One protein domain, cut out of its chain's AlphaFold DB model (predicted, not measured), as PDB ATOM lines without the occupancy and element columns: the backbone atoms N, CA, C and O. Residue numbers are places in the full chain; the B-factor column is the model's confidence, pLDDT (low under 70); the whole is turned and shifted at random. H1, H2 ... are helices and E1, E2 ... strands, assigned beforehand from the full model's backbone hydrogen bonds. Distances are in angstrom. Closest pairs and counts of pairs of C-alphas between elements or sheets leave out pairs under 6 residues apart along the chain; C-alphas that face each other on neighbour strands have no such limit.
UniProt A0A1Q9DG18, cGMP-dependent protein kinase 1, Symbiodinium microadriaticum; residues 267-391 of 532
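This is residues 267 to 391 of the 532 residues of the protein "cGMP-dependent protein kinase 1" of Symbiodinium microadriaticum (UniProt A0A1Q9DG18). Two small antiparallel sheets meet at a corner, as a loose V: E2, E6, E4, E5 make one wall and the strongly twisted E1, E7, E3 the other, with residues 322 to 328 bridging the open side. H1 packs on the middle of E3, where its Ile 281 comes nearest to Val 332, while H3 and H5 lie side by side at the end of the second sheet where E7 finishes and E3 begins, with H2 beyond the last residues of H1 and the short H4 next to Arg 383, the first residue of H5. The printed part has 125 residues, mixed in class, in the order H1 H2 H3 E1 E2 E3 E4 E5 H4 E6 E7 H5. It is compact, with a radius of gyration of the C-alphas of 13.6 A and spans of 36 by 30 by 22 A.

The four-stranded sheet holds E2, residues 319 to 321, E6, 369 to 372, E4, 338 to 342, and E5, 345 to 349. The other holds E1, 310 to 314, E7, 376 to 382, 18.2 A long, and E3, 329 to 335, 17.8 A long. H1, residues 275 to 287, begins at C-alpha 275 (331.946, 197.773, 388.637) and is 18.0 A long. H2 is residues 289 to 295, H3 299 to 308, 14.2 A, and H4 358 to 361. H5, residues 383 to 391, ends at C-alpha 391 (332.838, 220.847, 376.042).

E4 and E5 form a hairpin, with N 340 and O 347 at 2.8 A. E6 is antiparallel to E4, with N 341 and O 369 at 2.8 A, and to E2, with N 320 and O 370 at 2.8 A. E5, H4 and E6 make a split strand-helix-strand unit, two strands running the same way with E4 between them; its crossover is right-handed. E7 is antiparallel to E1, with N 312 and O 378 at 2.9 A, and to E3, with N 379 and O 332 at 2.8 A. H1, H3, H4 and H5 only graze this sheet. H3 touches H5 at a shallow tilt of 20 degrees, opposite ways, closest at the C-alphas of Gln 301 and Ile 389, 6.3 A. H3 touches H1 at a steep tilt of 58 degrees, closest at the C-alphas of Ser 282 and Cys 302, 6.0 A. H1 and H2 only just touch, only at the corner, with 3 pairs of C-alphas within 8 A, the closest Lys 286 and Ser 292, 5.5 A. H2 and H4 are near each other. In H1, H3 and H5 every O i to N i+4 pair is within hydrogen-bond range; in H2, 2 of 3 are, and H4 is too short for one.

The C-alphas farthest apart, of Asp 270 and Thr 344, are 40.0 A apart. The printed part has no cut and no long link. Its mean pLDDT is 80.9; among the residues under 70 are 289 to 296 and 342 to 346.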
ATOM      1  N   LYS A 267     344.099 212.023 399.637       73.69
ATOM      2  CA  LYS A 267     343.887 211.397 398.325       73.69
ATOM      3  C   LYS A 267     344.254 209.915 398.388       73.69
ATOM      4  O   LYS A 267     345.339 209.571 398.860       73.69
ATOM      5  N   VAL A 268     343.364 209.046 397.911       76.62
ATOM      6  CA  VAL A 268     343.636 207.610 397.806       76.62
ATOM      7  C   VAL A 268     344.321 207.367 396.465       76.62
ATOM      8  O   VAL A 268     343.709 207.495 395.405       76.62
ATOM      9  N   PHE A 269     345.618 207.078 396.513       66.12
ATOM     10  CA  PHE A 269     346.393 206.699 395.335       66.12
ATOM     11  C   PHE A 269     346.133 205.226 394.980       66.12
ATOM     12  O   PHE A 269     345.793 204.426 395.849       66.12
ATOM     13  N   ASP A 270     346.249 204.902 393.692       66.12
ATOM     14  CA  ASP A 270     346.189 203.552 393.106       66.12
ATOM     15  C   ASP A 270     344.921 202.707 393.367       66.12
ATOM     16  O   ASP A 270     344.883 201.519 393.046       66.12
ATOM     17  N   TYR A 271     343.831 203.314 393.855       81.06
ATOM     18  CA  TYR A 271     342.531 202.641 393.952       81.06
ATOM     19  C   TYR A 271     341.896 202.441 392.564       81.06
ATOM     20  O   TYR A 271     341.495 203.405 391.904       81.06
ATOM     21  N   GLN A 272     341.766 201.186 392.128       83.62
ATOM     22  CA  GLN A 272     341.017 200.831 390.919       83.62
ATOM     23  C   GLN A 272     339.515 200.752 391.214       83.62
ATOM     24  O   GLN A 272     339.105 200.069 392.148       83.62
ATOM     25  N   LYS A 273     338.699 201.429 390.396       91.19
ATOM     26  CA  LYS A 273     337.233 201.397 390.519       91.19
ATOM     27  C   LYS A 273     336.684 200.016 390.165       91.19
ATOM     28  O   LYS A 273     336.927 199.532 389.059       91.19
ATOM     29  N   THR A 274     335.892 199.452 391.066       91.25
ATOM     30  CA  THR A 274     335.057 198.272 390.827       91.25
ATOM     31  C   THR A 274     333.892 198.597 389.882       91.25
ATOM     32  O   THR A 274     333.605 199.761 389.588       91.25
ATOM     33  N   GLU A 275     333.186 197.573 389.399       89.88
ATOM     34  CA  GLU A 275     331.946 197.773 388.637       89.88
ATOM     35  C   GLU A 275     330.827 198.376 389.504       89.88
ATOM     36  O   GLU A 275     330.037 199.180 389.009       89.88
ATOM     37  N   GLU A 276     330.814 198.080 390.808       89.38
ATOM     38  CA  GLU A 276     329.886 198.670 391.779       89.38
ATOM     39  C   GLU A 276     330.121 200.180 391.939       89.38
ATOM     40  O   GLU A 276     329.169 200.955 391.836       89.38
ATOM     41  N   ASP A 277     331.380 200.621 392.073       91.38
ATOM     42  CA  ASP A 277     331.737 202.049 392.105       91.38
ATOM     43  C   ASP A 277     331.281 202.758 390.825       91.38
ATOM     44  O   ASP A 277     330.677 203.831 390.866       91.38
ATOM     45  N   ARG A 278     331.556 202.146 389.664       92.31
ATOM     46  CA  ARG A 278     331.175 202.681 388.349       92.31
ATOM     47  C   ARG A 278     329.662 202.836 388.233       92.31
ATOM     48  O   ARG A 278     329.191 203.895 387.811       92.31
ATOM     49  N   HIS A 279     328.908 201.818 388.645       91.06
ATOM     50  CA  HIS A 279     327.450 201.855 388.661       91.06
ATOM     51  C   HIS A 279     326.923 202.917 389.635       91.06
ATOM     52  O   HIS A 279     326.043 203.694 389.264       91.06
ATOM     53  N   MET A 280     327.471 203.001 390.851       93.06
ATOM     54  CA  MET A 280     327.045 203.967 391.865       93.06
ATOM     55  C   MET A 280     327.295 205.413 391.417       93.06
ATOM     56  O   MET A 280     326.388 206.239 391.520       93.06
ATOM     57  N   ILE A 281     328.470 205.718 390.852       92.56
ATOM     58  CA  ILE A 281     328.771 207.043 390.287       92.56
ATOM     59  C   ILE A 281     327.803 207.352 389.134       92.56
ATOM     60  O   ILE A 281     327.154 208.394 389.154       92.56
ATOM     61  N   SER A 282     327.647 206.445 388.160       90.69
ATOM     62  CA  SER A 282     326.747 206.640 387.007       90.69
ATOM     63  C   SER A 282     325.291 206.881 387.442       90.69
ATOM     64  O   SER A 282     324.617 207.776 386.930       90.69
ATOM     65  N   LYS A 283     324.822 206.149 388.460       89.06
ATOM     66  CA  LYS A 283     323.504 206.328 389.081       89.06
ATOM     67  C   LYS A 283     323.372 207.676 389.798       89.06
ATOM     68  O   LYS A 283     322.352 208.337 389.628       89.06
ATOM     69  N   GLY A 284     324.390 208.114 390.539       87.75
ATOM     70  CA  GLY A 284     324.416 209.430 391.192       87.75
ATOM     71  C   GLY A 284     324.303 210.590 390.198       87.75
ATOM     72  O   GLY A 284     323.487 211.493 390.388       87.75
ATOM     73  N   LEU A 285     325.039 210.514 389.082       87.12
ATOM     74  CA  LEU A 285     324.974 211.496 387.991       87.12
ATOM     75  C   LEU A 285     323.585 211.546 387.343       87.12
ATOM     76  O   LEU A 285     323.051 212.631 387.130       87.12
ATOM     77  N   LYS A 286     322.987 210.382 387.056       84.38
ATOM     78  CA  LYS A 286     321.650 210.280 386.444       84.38
ATOM     79  C   LYS A 286     320.539 210.767 387.388       84.38
ATOM     80  O   LYS A 286     319.600 211.419 386.932       84.38
ATOM     81  N   ASN A 287     320.672 210.515 388.692       81.50
ATOM     82  CA  ASN A 287     319.733 210.969 389.724       81.50
ATOM     83  C   ASN A 287     319.801 212.486 389.989       81.50
ATOM     84  O   ASN A 287     318.800 213.082 390.390       81.50
ATOM     85  N   ASN A 288     320.957 213.128 389.789       78.25
ATOM     86  CA  ASN A 288     321.088 214.571 389.972       78.25
ATOM     87  C   ASN A 288     320.407 215.325 388.811       78.25
ATOM     88  O   ASN A 288     320.951 215.429 387.714       78.25
ATOM     89  N   LYS A 289     319.231 215.909 389.082       66.19
ATOM     90  CA  LYS A 289     318.401 216.628 388.093       66.19
ATOM     91  C   LYS A 289     319.114 217.779 387.378       66.19
ATOM     92  O   LYS A 289     318.764 218.107 386.250       66.19
ATOM     93  N   ILE A 290     320.119 218.406 387.990       62.53
ATOM     94  CA  ILE A 290     320.892 219.458 387.317       62.53
ATOM     95  C   ILE A 290     321.779 218.825 386.236       62.53
ATOM     96  O   ILE A 290     321.833 219.326 385.115       62.53
ATOM     97  N   LEU A 291     322.419 217.692 386.528       66.88
ATOM     98  CA  LEU A 291     323.261 216.975 385.570       66.88
ATOM     99  C   LEU A 291     322.450 216.243 384.481       66.88
ATOM    100  O   LEU A 291     322.867 216.237 383.320       66.88
ATOM    101  N   SER A 292     321.283 215.684 384.816       68.12
ATOM    102  CA  SER A 292     320.444 214.941 383.863       68.12
ATOM    103  C   SER A 292     319.431 215.800 383.091       68.12
ATOM    104  O   SER A 292     319.310 215.615 381.883       68.12
ATOM    105  N   GLU A 293     318.747 216.770 383.715       55.47
ATOM    106  CA  GLU A 293     317.707 217.587 383.051       55.47
ATOM    107  C   GLU A 293     318.206 218.959 382.557       55.47
ATOM    108  O   GLU A 293     317.725 219.456 381.536       55.47
ATOM    109  N   VAL A 294     319.133 219.609 383.277       47.91
ATOM    110  CA  VAL A 294     319.595 220.980 382.948       47.91
ATOM    111  C   VAL A 294     320.847 220.970 382.068       47.91
ATOM    112  O   VAL A 294     320.966 221.797 381.165       47.91
ATOM    113  N   VAL A 295     321.770 220.038 382.319       60.53
ATOM    114  CA  VAL A 295     323.002 219.844 381.538       60.53
ATOM    115  C   VAL A 295     322.806 218.827 380.410       60.53
ATOM    116  O   VAL A 295     323.312 219.051 379.315       60.53
ATOM    117  N   GLY A 296     322.060 217.744 380.654       65.44
ATOM    118  CA  GLY A 296     321.766 216.726 379.641       65.44
ATOM    119  C   GLY A 296     322.969 215.852 379.278       65.44
ATOM    120  O   GLY A 296     323.241 215.657 378.094       65.44
ATOM    121  N   LEU A 297     323.708 215.351 380.278       73.00
ATOM    122  CA  LEU A 297     324.838 214.437 380.058       73.00
ATOM    123  C   LEU A 297     324.416 213.201 379.244       73.00
ATOM    124  O   LEU A 297     323.482 212.491 379.624       73.00
ATOM    125  N   THR A 298     325.143 212.896 378.164       78.12
ATOM    126  CA  THR A 298     324.982 211.616 377.454       78.12
ATOM    127  C   THR A 298     325.558 210.452 378.267       78.12
ATOM    128  O   THR A 298     326.341 210.645 379.198       78.12
ATOM    129  N   GLU A 299     325.213 209.217 377.897       80.75
ATOM    130  CA  GLU A 299     325.766 208.015 378.538       80.75
ATOM    131  C   GLU A 299     327.301 207.943 378.415       80.75
ATOM    132  O   GLU A 299     327.983 207.715 379.410       80.75
ATOM    133  N   GLU A 300     327.852 208.288 377.244       79.25
ATOM    134  CA  GLU A 300     329.302 208.404 377.035       79.25
ATOM    135  C   GLU A 300     329.935 209.459 377.961       79.25
ATOM    136  O   GLU A 300     331.011 209.239 378.516       79.25
ATOM    137  N   GLN A 301     329.272 210.599 378.185       82.00
ATOM    138  CA  GLN A 301     329.773 211.622 379.108       82.00
ATOM    139  C   GLN A 301     329.692 211.178 380.572       82.00
ATOM    140  O   GLN A 301     330.606 211.477 381.341       82.00
ATOM    141  N   CYS A 302     328.652 210.434 380.959       87.44
ATOM    142  CA  CYS A 302     328.595 209.785 382.268       87.44
ATOM    143  C   CYS A 302     329.784 208.830 382.451       87.44
ATOM    144  O   CYS A 302     330.469 208.920 383.468       87.44
ATOM    145  N   ASP A 303     330.115 208.008 381.452       88.12
ATOM    146  CA  ASP A 303     331.296 207.138 381.499       88.12
ATOM    147  C   ASP A 303     332.616 207.924 381.534       88.12
ATOM    148  O   ASP A 303     333.541 207.554 382.263       88.12
ATOM    149  N   GLN A 304     332.725 209.049 380.821       87.75
ATOM    150  CA  GLN A 304     333.886 209.941 380.915       87.75
ATOM    151  C   GLN A 304     334.034 210.540 382.332       87.75
ATOM    152  O   GLN A 304     335.148 210.572 382.860       87.75
ATOM    153  N   VAL A 305     332.936 210.929 383.000       89.88
ATOM    154  CA  VAL A 305     332.942 211.380 384.412       89.88
ATOM    155  C   VAL A 305     333.331 210.237 385.359       89.88
ATOM    156  O   VAL A 305     334.198 210.406 386.224       89.88
ATOM    157  N   VAL A 306     332.736 209.055 385.184       92.56
ATOM    158  CA  VAL A 306     333.052 207.839 385.951       92.56
ATOM    159  C   VAL A 306     334.531 207.474 385.804       92.56
ATOM    160  O   VAL A 306     335.170 207.093 386.781       92.56
ATOM    161  N   ASN A 307     335.121 207.628 384.620       89.94
ATOM    162  CA  ASN A 307     336.547 207.393 384.413       89.94
ATOM    163  C   ASN A 307     337.412 208.491 385.065       89.94
ATOM    164  O   ASN A 307     338.335 208.151 385.805       89.94
ATOM    165  N   GLY A 308     337.090 209.776 384.871       88.62
ATOM    166  CA  GLY A 308     337.889 210.919 385.346       88.62
ATOM    167  C   GLY A 308     337.852 211.207 386.856       88.62
ATOM    168  O   GLY A 308     338.707 211.934 387.364       88.62
ATOM    169  N   THR A 309     336.887 210.658 387.598       91.75
ATOM    170  CA  THR A 309     336.830 210.787 389.067       91.75
ATOM    171  C   THR A 309     337.985 210.059 389.771       91.75
ATOM    172  O   THR A 309     338.495 209.052 389.280       91.75
ATOM    173  N   HIS A 310     338.366 210.503 390.970       89.81
ATOM    174  CA  HIS A 310     339.298 209.786 391.855       89.81
ATOM    175  C   HIS A 310     338.829 209.814 393.313       89.81
ATOM    176  O   HIS A 310     338.078 210.707 393.695       89.81
ATOM    177  N   LEU A 311     339.255 208.838 394.118       92.12
ATOM    178  CA  LEU A 311     338.786 208.677 395.496       92.12
ATOM    179  C   LEU A 311     339.593 209.542 396.477       92.12
ATOM    180  O   LEU A 311     340.828 209.595 396.417       92.12
ATOM    181  N   ILE A 312     338.897 210.186 397.412       92.06
ATOM    182  CA  ILE A 312     339.488 210.844 398.581       92.06
ATOM    183  C   ILE A 312     338.820 210.368 399.873       92.06
ATOM    184  O   ILE A 312     337.644 210.010 399.887       92.06
ATOM    185  N   GLU A 313     339.577 210.421 400.962       91.88
ATOM    186  CA  GLU A 313     339.132 210.194 402.336       91.88
ATOM    187  C   GLU A 313     339.078 211.546 403.070       91.88
ATOM    188  O   GLU A 313     340.023 212.340 403.005       91.88
ATOM    189  N   VAL A 314     337.954 211.824 403.735       91.31
ATOM    190  CA  VAL A 314     337.648 213.088 404.425       91.31
ATOM    191  C   VAL A 314     337.232 212.769 405.867       91.31
ATOM    192  O   VAL A 314     336.173 212.167 406.050       91.31
ATOM    193  N   PRO A 315     338.022 213.140 406.890       92.12
ATOM    194  CA  PRO A 315     337.677 212.866 408.286       92.12
ATOM    195  C   PRO A 315     336.446 213.641 408.773       92.12
ATOM    196  O   PRO A 315     336.179 214.752 408.306       92.12
ATOM    197  N   SER A 316     335.752 213.107 409.777       93.06
ATOM    198  CA  SER A 316     334.651 213.792 410.464       93.06
ATOM    199  C   SER A 316     335.057 215.178 410.998       93.06
ATOM    200  O   SER A 316     336.188 215.388 411.436       93.06
ATOM    201  N   GLY A 317     334.139 216.145 410.934       89.00
ATOM    202  CA  GLY A 317     334.366 217.562 411.240       89.00
ATOM    203  C   GLY A 317     335.095 218.348 410.138       89.00
ATOM    204  O   GLY A 317     335.216 219.574 410.227       89.00
ATOM    205  N   THR A 318     335.571 217.689 409.076       89.62
ATOM    206  CA  THR A 318     336.260 218.367 407.968       89.62
ATOM    207  C   THR A 318     335.256 219.033 407.032       89.62
ATOM    208  O   THR A 318     334.293 218.420 406.570       89.62
ATOM    209  N   ASN A 319     335.505 220.300 406.704       90.06
ATOM    210  CA  ASN A 319     334.764 221.012 405.667       90.06
ATOM    211  C   ASN A 319     335.328 220.626 404.288       90.06
ATOM    212  O   ASN A 319     336.505 220.863 404.023       90.06
ATOM    213  N   VAL A 320     334.498 220.058 403.408       89.62
ATOM    214  CA  VAL A 320     334.866 219.726 402.016       89.62
ATOM    215  C   VAL A 320     335.055 221.007 401.199       89.62
ATOM    216  O   VAL A 320     335.974 221.110 400.389       89.62
ATOM    217  N   PHE A 321     334.186 221.991 401.436       88.81
ATOM    218  CA  PHE A 321     334.323 223.387 401.022       88.81
ATOM    219  C   PHE A 321     333.382 224.258 401.864       88.81
ATOM    220  O   PHE A 321     332.415 223.764 402.447       88.81
ATOM    221  N   LYS A 322     333.643 225.562 401.908       87.44
ATOM    222  CA  LYS A 322     332.823 226.568 402.587       87.44
ATOM    223  C   LYS A 322     332.078 227.444 401.589       87.44
ATOM    224  O   LYS A 322     332.487 227.601 400.438       87.44
ATOM    225  N   LYS A 323     330.994 228.066 402.052       79.81
ATOM    226  CA  LYS A 323     330.300 229.113 401.300       79.81
ATOM    227  C   LYS A 323     331.270 230.252 400.961       79.81
ATOM    228  O   LYS A 323     331.913 230.800 401.851       79.81
ATOM    229  N   GLY A 324     331.327 230.633 399.686       75.44
ATOM    230  CA  GLY A 324     332.248 231.646 399.162       75.44
ATOM    231  C   GLY A 324     333.550 231.098 398.564       75.44
ATOM    232  O   GLY A 324     334.225 231.843 397.857       75.44
ATOM    233  N   ASP A 325     333.880 229.817 398.763       79.62
ATOM    234  CA  ASP A 325     335.033 229.190 398.100       79.62
ATOM    235  C   ASP A 325     334.826 229.108 396.575       79.62
ATOM    236  O   ASP A 325     333.699 229.118 396.075       79.62
ATOM    237  N   LEU A 326     335.904 228.965 395.802       76.06
ATOM    238  CA  LEU A 326     335.801 228.729 394.358       76.06
ATOM    239  C   LEU A 326     335.394 227.276 394.056       76.06
ATOM    240  O   LEU A 326     335.861 226.328 394.690       76.06
ATOM    241  N   GLY A 327     334.539 227.077 393.049       74.88
ATOM    242  CA  GLY A 327     334.077 225.748 392.637       74.88
ATOM    243  C   GLY A 327     335.152 224.912 391.938       74.88
ATOM    244  O   GLY A 327     335.201 224.879 390.714       74.88
ATOM    245  N   THR A 328     336.012 224.217 392.676       81.75
ATOM    246  CA  THR A 328     337.165 223.482 392.110       81.75
ATOM    247  C   THR A 328     336.871 222.059 391.620       81.75
ATOM    248  O   THR A 328     337.640 221.543 390.810       81.75
ATOM    249  N   ALA A 329     335.782 221.422 392.063       88.25
ATOM    250  CA  ALA A 329     335.443 220.036 391.708       88.25
ATOM    251  C   ALA A 329     333.950 219.686 391.887       88.25
ATOM    252  O   ALA A 329     333.228 220.385 392.611       88.25
ATOM    253  N   LEU A 330     333.535 218.585 391.249       90.81
ATOM    254  CA  LEU A 330     332.294 217.835 391.488       90.81
ATOM    255  C   LEU A 330     332.577 216.683 392.463       90.81
ATOM    256  O   LEU A 330     333.658 216.091 392.399       90.81
ATOM    257  N   PHE A 331     331.599 216.334 393.299       92.75
ATOM    258  CA  PHE A 331     331.702 215.252 394.276       92.75
ATOM    259  C   PHE A 331     330.561 214.239 394.149       92.75
ATOM    260  O   PHE A 331     329.422 214.634 393.908       92.75
ATOM    261  N   VAL A 332     330.852 212.957 394.388       94.00
ATOM    262  CA  VAL A 332     329.849 211.903 394.635       94.00
ATOM    263  C   VAL A 332     330.209 211.162 395.921       94.00
ATOM    264  O   VAL A 332     331.374 210.817 396.126       94.00
ATOM    265  N   VAL A 333     329.237 210.918 396.799       92.25
ATOM    266  CA  VAL A 333     329.462 210.216 398.072       92.25
ATOM    267  C   VAL A 333     329.568 208.706 397.841       92.25
ATOM    268  O   VAL A 333     328.598 208.082 397.424       92.25
ATOM    269  N   GLN A 334     330.724 208.114 398.154       92.38
ATOM    270  CA  GLN A 334     330.899 206.656 398.237       92.38
ATOM    271  C   GLN A 334     330.490 206.138 399.620       92.38
ATOM    272  O   GLN A 334     329.832 205.112 399.737       92.38
ATOM    273  N   GLU A 335     330.898 206.840 400.679       89.50
ATOM    274  CA  GLU A 335     330.731 206.384 402.058       89.50
ATOM    275  C   GLU A 335     330.656 207.569 403.034       89.50
ATOM    276  O   GLU A 335     331.197 208.649 402.768       89.50
ATOM    277  N   GLY A 336     330.021 207.349 404.185       89.50
ATOM    278  CA  GLY A 336     329.908 208.317 405.276       89.50
ATOM    279  C   GLY A 336     328.614 209.132 405.243       89.50
ATOM    280  O   GLY A 336     327.581 208.669 404.758       89.50
ATOM    281  N   LEU A 337     328.660 210.333 405.826       84.69
ATOM    282  CA  LEU A 337     327.528 211.252 405.922       84.69
ATOM    283  C   LEU A 337     328.031 212.700 405.952       84.69
ATOM    284  O   LEU A 337     328.977 213.007 406.680       84.69
ATOM    285  N   LEU A 338     327.393 213.594 405.193       87.75
ATOM    286  CA  LEU A 338     327.727 215.022 405.175       87.75
ATOM    287  C   LEU A 338     326.481 215.868 405.418       87.75
ATOM    288  O   LEU A 338     325.380 215.480 405.029       87.75
ATOM    289  N   LYS A 339     326.666 217.048 406.011       81.88
ATOM    290  CA  LYS A 339     325.655 218.111 406.051       81.88
ATOM    291  C   LYS A 339     326.039 219.232 405.085       81.88
ATOM    292  O   LYS A 339     327.218 219.554 404.926       81.88
ATOM    293  N   VAL A 340     325.031 219.834 404.470       78.88
ATOM    294  CA  VAL A 340     325.110 221.067 403.691       78.88
ATOM    295  C   VAL A 340     324.455 222.161 404.520       78.88
ATOM    296  O   VAL A 340     323.251 222.112 404.753       78.88
ATOM    297  N   ASP A 341     325.244 223.136 404.956       73.12
ATOM    298  CA  ASP A 341     324.773 224.345 405.628       73.12
ATOM    299  C   ASP A 341     324.388 225.382 404.557       73.12
ATOM    300  O   ASP A 341     325.243 225.994 403.897       73.12
ATOM    301  N   LEU A 342     323.075 225.518 404.349       56.00
ATOM    302  CA  LEU A 342     322.450 226.629 403.641       56.00
ATOM    303  C   LEU A 342     321.858 227.586 404.681       56.00
ATOM    304  O   LEU A 342     321.269 227.164 405.670       56.00
ATOM    305  N   VAL A 343     321.900 228.886 404.377       47.25
ATOM    306  CA  VAL A 343     321.466 230.002 405.252       47.25
ATOM    307  C   VAL A 343     320.051 229.838 405.844       47.25
ATOM    308  O   VAL A 343     319.710 230.506 406.817       47.25
ATOM    309  N   THR A 344     319.217 228.990 405.245       37.97
ATOM    310  CA  THR A 344     317.813 228.772 405.604       37.97
ATOM    311  C   THR A 344     317.469 227.347 406.059       37.97
ATOM    312  O   THR A 344     316.377 227.175 406.595       37.97
ATOM    313  N   PHE A 345     318.327 226.336 405.847       42.00
ATOM    314  CA  PHE A 345     318.101 224.939 406.265       42.00
ATOM    315  C   PHE A 345     319.358 224.063 406.091       42.00
ATOM    316  O   PHE A 345     320.189 224.324 405.225       42.00
ATOM    317  N   GLU A 346     319.475 222.977 406.860       60.06
ATOM    318  CA  GLU A 346     320.488 221.939 406.614       60.06
ATOM    319  C   GLU A 346     319.957 220.855 405.655       60.06
ATOM    320  O   GLU A 346     318.787 220.477 405.720       60.06
ATOM    321  N   VAL A 347     320.821 220.317 404.785       70.81
ATOM    322  CA  VAL A 347     320.537 219.126 403.951       70.81
ATOM    323  C   VAL A 347     321.550 218.032 404.264       70.81
ATOM    324  O   VAL A 347     322.737 218.316 404.387       70.81
ATOM    325  N   VAL A 348     321.115 216.775 404.362       78.69
ATOM    326  CA  VAL A 348     322.002 215.632 404.636       78.69
ATOM    327  C   VAL A 348     322.275 214.845 403.355       78.69
ATOM    328  O   VAL A 348     321.341 214.317 402.756       78.69
ATOM    329  N   LEU A 349     323.550 214.728 402.977       78.75
ATOM    330  CA  LEU A 349     324.017 213.946 401.827       78.75
ATOM    331  C   LEU A 349     324.408 212.526 402.253       78.75
ATOM    332  O   LEU A 349     325.067 212.321 403.280       78.75
ATOM    333  N   ARG A 350     324.008 211.553 401.437       86.25
ATOM    334  CA  ARG A 350     324.106 210.103 401.646       86.25
ATOM    335  C   ARG A 350     324.835 209.438 400.474       86.25
ATOM    336  O   ARG A 350     325.129 210.067 399.465       86.25
ATOM    337  N   ILE A 351     325.123 208.144 400.609       87.50
ATOM    338  CA  ILE A 351     325.781 207.320 399.580       87.50
ATOM    339  C   ILE A 351     325.034 207.418 398.238       87.50
ATOM    340  O   ILE A 351     323.821 207.219 398.182       87.50
ATOM    341  N   GLY A 352     325.774 207.708 397.165       85.00
ATOM    342  CA  GLY A 352     325.258 207.949 395.816       85.00
ATOM    343  C   GLY A 352     324.884 209.406 395.511       85.00
ATOM    344  O   GLY A 352     324.768 209.750 394.332       85.00
ATOM    345  N   ASP A 353     324.745 210.283 396.512       83.50
ATOM    346  CA  ASP A 353     324.417 211.690 396.265       83.50
ATOM    347  C   ASP A 353     325.581 212.421 395.586       83.50
ATOM    348  O   ASP A 353     326.756 212.237 395.916       83.50
ATOM    349  N   THR A 354     325.236 213.277 394.624       87.19
ATOM    350  CA  THR A 354     326.176 214.051 393.803       87.19
ATOM    351  C   THR A 354     325.999 215.538 394.079       87.19
ATOM    352  O   THR A 354     324.875 216.033 393.993       87.19
ATOM    353  N   PHE A 355     327.086 216.248 394.394       85.94
ATOM    354  CA  PHE A 355     327.045 217.638 394.858       85.94
ATOM    355  C   PHE A 355     328.230 218.488 394.377       85.94
ATOM    356  O   PHE A 355     329.325 217.997 394.093       85.94
ATOM    357  N   GLY A 356     328.026 219.807 394.328       77.75
ATOM    358  CA  GLY A 356     329.061 220.781 393.962       77.75
ATOM    359  C   GLY A 356     329.118 221.111 392.467       77.75
ATOM    360  O   GLY A 356     330.014 221.836 392.042       77.75
ATOM    361  N   GLU A 357     328.145 220.636 391.696       75.75
ATOM    362  CA  GLU A 357     327.870 220.938 390.294       75.75
ATOM    363  C   GLU A 357     327.599 222.427 390.027       75.75
ATOM    364  O   GLU A 357     328.119 222.975 389.057       75.75
ATOM    365  N   LEU A 358     326.844 223.109 390.900       66.75
ATOM    366  CA  LEU A 358     326.354 224.479 390.656       66.75
ATOM    367  C   LEU A 358     327.487 225.462 390.312       66.75
ATOM    368  O   LEU A 358     327.458 226.135 389.281       66.75
ATOM    369  N   ALA A 359     328.538 225.480 391.132       63.88
ATOM    370  CA  ALA A 359     329.699 226.353 390.948       63.88
ATOM    371  C   ALA A 359     330.540 225.999 389.697       63.88
ATOM    372  O   ALA A 359     331.331 226.814 389.213       63.88
ATOM    373  N   LEU A 360     330.398 224.786 389.149       71.94
ATOM    374  CA  LEU A 360     331.054 224.371 387.901       71.94
ATOM    375  C   LEU A 360     330.335 224.926 386.673       71.94
ATOM    376  O   LEU A 360     330.996 225.314 385.709       71.94
ATOM    377  N   LEU A 361     329.003 224.984 386.742       63.78
ATOM    378  CA  LEU A 361     328.122 225.391 385.649       63.78
ATOM    379  C   LEU A 361     328.006 226.915 385.518       63.78
ATOM    380  O   LEU A 361     328.099 227.426 384.406       63.78
ATOM    381  N   TYR A 362     327.855 227.637 386.633       57.38
ATOM    382  CA  TYR A 362     327.615 229.090 386.621       57.38
ATOM    383  C   TYR A 362     328.884 229.957 386.742       57.38
ATOM    384  O   TYR A 362     328.809 231.171 386.592       57.38
ATOM    385  N   ASP A 363     330.052 229.351 387.002       60.22
ATOM    386  CA  ASP A 363     331.313 230.053 387.349       60.22
ATOM    387  C   ASP A 363     331.243 230.933 388.617       60.22
ATOM    388  O   ASP A 363     332.104 231.774 388.865       60.22
ATOM    389  N   GLU A 364     330.239 230.692 389.462       63.88
ATOM    390  CA  GLU A 364     330.038 231.383 390.736       63.88
ATOM    391  C   GLU A 364     330.742 230.676 391.917       63.88
ATOM    392  O   GLU A 364     331.065 229.482 391.835       63.88
ATOM    393  N   PRO A 365     330.971 231.378 393.046       69.56
ATOM    394  CA  PRO A 365     331.428 230.765 394.293       69.56
ATOM    395  C   PRO A 365     330.462 229.704 394.846       69.56
ATOM    396  O   PRO A 365     329.281 229.649 394.503       69.56
ATOM    397  N   ARG A 366     330.947 228.875 395.775       78.38
ATOM    398  CA  ARG A 366     330.130 227.915 396.530       78.38
ATOM    399  C   ARG A 366     328.996 228.642 397.263       78.38
ATOM    400  O   ARG A 366     329.240 229.529 398.079       78.38
ATOM    401  N   THR A 367     327.760 228.229 397.008       67.38
ATOM    402  CA  THR A 367     326.541 228.807 397.603       67.38
ATOM    403  C   THR A 367     326.312 228.390 399.061       67.38
ATOM    404  O   THR A 367     325.611 229.093 399.793       67.38
ATOM    405  N   ALA A 368     326.931 227.284 399.479       75.69
ATOM    406  CA  ALA A 368     326.751 226.605 400.759       75.69
ATOM    407  C   ALA A 368     328.091 226.109 401.326       75.69
ATOM    408  O   ALA A 368     329.066 225.969 400.583       75.69
ATOM    409  N   THR A 369     328.112 225.794 402.619       81.94
ATOM    410  CA  THR A 369     329.207 225.054 403.266       81.94
ATOM    411  C   THR A 369     328.857 223.565 403.310       81.94
ATOM    412  O   THR A 369     327.697 223.223 403.516       81.94
ATOM    413  N   VAL A 370     329.834 222.673 403.123       87.62
ATOM    414  CA  VAL A 370     329.644 221.216 403.250       87.62
ATOM    415  C   VAL A 370     330.654 220.643 404.235       87.62
ATOM    416  O   VAL A 370     331.862 220.775 404.041       87.62
ATOM    417  N   GLU A 371     330.158 219.974 405.273       90.94
ATOM    418  CA  GLU A 371     330.948 219.397 406.365       90.94
ATOM    419  C   GLU A 371     330.641 217.901 406.502       90.94
ATOM    420  O   GLU A 371     329.479 217.490 406.515       90.94
ATOM    421  N   ALA A 372     331.684 217.079 406.608       91.25
ATOM    422  CA  ALA A 372     331.553 215.655 406.883       91.25
ATOM    423  C   ALA A 372     331.180 215.446 408.363       91.25
ATOM    424  O   ALA A 372     331.945 215.813 409.250       91.25
ATOM    425  N   THR A 373     330.007 214.872 408.649       90.25
ATOM    426  CA  THR A 373     329.538 214.606 410.029       90.25
ATOM    427  C   THR A 373     329.970 213.231 410.544       90.25
ATOM    428  O   THR A 373     329.811 212.909 411.724       90.25
ATOM    429  N   ARG A 374     330.530 212.415 409.650       89.75
ATOM    430  CA  ARG A 374     331.239 211.158 409.900       89.75
ATOM    431  C   ARG A 374     332.453 211.108 408.974       89.75
ATOM    432  O   ARG A 374     332.548 211.920 408.059       89.75
ATOM    433  N   ASP A 375     333.348 210.146 409.173       89.44
ATOM    434  CA  ASP A 375     334.393 209.885 408.182       89.44
ATOM    435  C   ASP A 375     333.749 209.504 406.841       89.44
ATOM    436  O   ASP A 375     332.812 208.701 406.787       89.44
ATOM    437  N   CYS A 376     334.229 210.129 405.770       92.12
ATOM    438  CA  CYS A 376     333.640 210.085 404.440       92.12
ATOM    439  C   CYS A 376     334.640 209.625 403.385       92.12
ATOM    440  O   CYS A 376     335.835 209.931 403.447       92.12
ATOM    441  N   ARG A 377     334.120 208.965 402.352       93.19
ATOM    442  CA  ARG A 377     334.863 208.631 401.132       93.19
ATOM    443  C   ARG A 377     334.117 209.236 399.950       93.19
ATOM    444  O   ARG A 377     332.912 209.027 399.810       93.19
ATOM    445  N   LEU A 378     334.807 210.039 399.144       94.38
ATOM    446  CA  LEU A 378     334.206 210.837 398.071       94.38
ATOM    447  C   LEU A 378     334.924 210.596 396.743       94.38
ATOM    448  O   LEU A 378     336.153 210.645 396.679       94.38
ATOM    449  N   TRP A 379     334.157 210.427 395.672       94.88
ATOM    450  CA  TRP A 379     334.656 210.537 394.304       94.88
ATOM    451  C   TRP A 379     334.735 212.002 393.899       94.88
ATOM    452  O   TRP A 379     333.765 212.736 394.060       94.88
ATOM    453  N   VAL A 380     335.872 212.419 393.349       93.56
ATOM    454  CA  VAL A 380     336.167 213.814 392.995       93.56
ATOM    455  C   VAL A 380     336.500 213.920 391.514       93.56
ATOM    456  O   VAL A 380     337.473 213.313 391.062       93.56
ATOM    457  N   LEU A 381     335.743 214.726 390.766       92.25
ATOM    458  CA  LEU A 381     336.093 215.126 389.398       92.25
ATOM    459  C   LEU A 381     336.533 216.602 389.386       92.25
ATOM    460  O   LEU A 381     335.728 217.463 389.751       92.25
ATOM    461  N   PRO A 382     337.769 216.929 388.963       89.88
ATOM    462  CA  PRO A 382     338.232 218.314 388.851       89.88
ATOM    463  C   PRO A 382     337.382 219.173 387.903       89.88
ATOM    464  O   PRO A 382     336.847 218.686 386.904       89.88
ATOM    465  N   ARG A 383     337.305 220.485 388.177       84.00
ATOM    466  CA  ARG A 383     336.629 221.485 387.327       84.00
ATOM    467  C   ARG A 383     337.129 221.454 385.883       84.00
ATOM    468  O   ARG A 383     336.324 221.617 384.971       84.00
ATOM    469  N   THR A 384     338.435 221.274 385.690       82.69
ATOM    470  CA  THR A 384     339.097 221.147 384.385       82.69
ATOM    471  C   THR A 384     338.505 219.979 383.604       82.69
ATOM    472  O   THR A 384     337.821 220.205 382.607       82.69
ATOM    473  N   THR A 385     338.634 218.761 384.131       85.12
ATOM    474  CA  THR A 385     338.112 217.534 383.515       85.12
ATOM    475  C   THR A 385     336.597 217.591 383.293       85.12
ATOM    476  O   THR A 385     336.120 217.218 382.226       85.12
ATOM    477  N   PHE A 386     335.816 218.114 384.247       84.88
ATOM    478  CA  PHE A 386     334.366 218.269 384.070       84.88
ATOM    479  C   PHE A 386     334.018 219.241 382.937       84.88
ATOM    480  O   PHE A 386     333.176 218.927 382.098       84.88
ATOM    481  N   LYS A 387     334.688 220.399 382.849       78.12
ATOM    482  CA  LYS A 387     334.466 221.344 381.744       78.12
ATOM    483  C   LYS A 387     334.936 220.798 380.396       78.12
ATOM    484  O   LYS A 387     334.303 221.118 379.397       78.12
ATOM    485  N   GLU A 388     335.981 219.976 380.348       78.62
ATOM    486  CA  GLU A 388     336.408 219.281 379.125       78.62
ATOM    487  C   GLU A 388     335.366 218.250 378.669       78.62
ATOM    488  O   GLU A 388     334.994 218.235 377.495       78.62
ATOM    489  N   ILE A 389     334.809 217.467 379.600       80.88
ATOM    490  CA  ILE A 389     333.725 216.516 379.316       80.88
ATOM    491  C   ILE A 389     332.461 217.247 378.844       80.88
ATOM    492  O   ILE A 389     331.840 216.799 377.888       80.88
ATOM    493  N   LEU A 390     332.088 218.391 379.430       73.00
ATOM    494  CA  LEU A 390     330.948 219.188 378.947       73.00
ATOM    495  C   LEU A 390     331.212 219.875 377.600       73.00
ATOM    496  O   LEU A 390     330.308 219.991 376.773       73.00
ATOM    497  N   GLN A 391     332.445 220.320 377.351       63.69
ATOM    498  CA  GLN A 391     332.838 220.847 376.042       63.69
ATOM    499  C   GLN A 391     332.765 219.770 374.957       63.69
ATOM    500  O   GLN A 391     332.555 220.124 373.797       63.69
TER     501      GLN A 391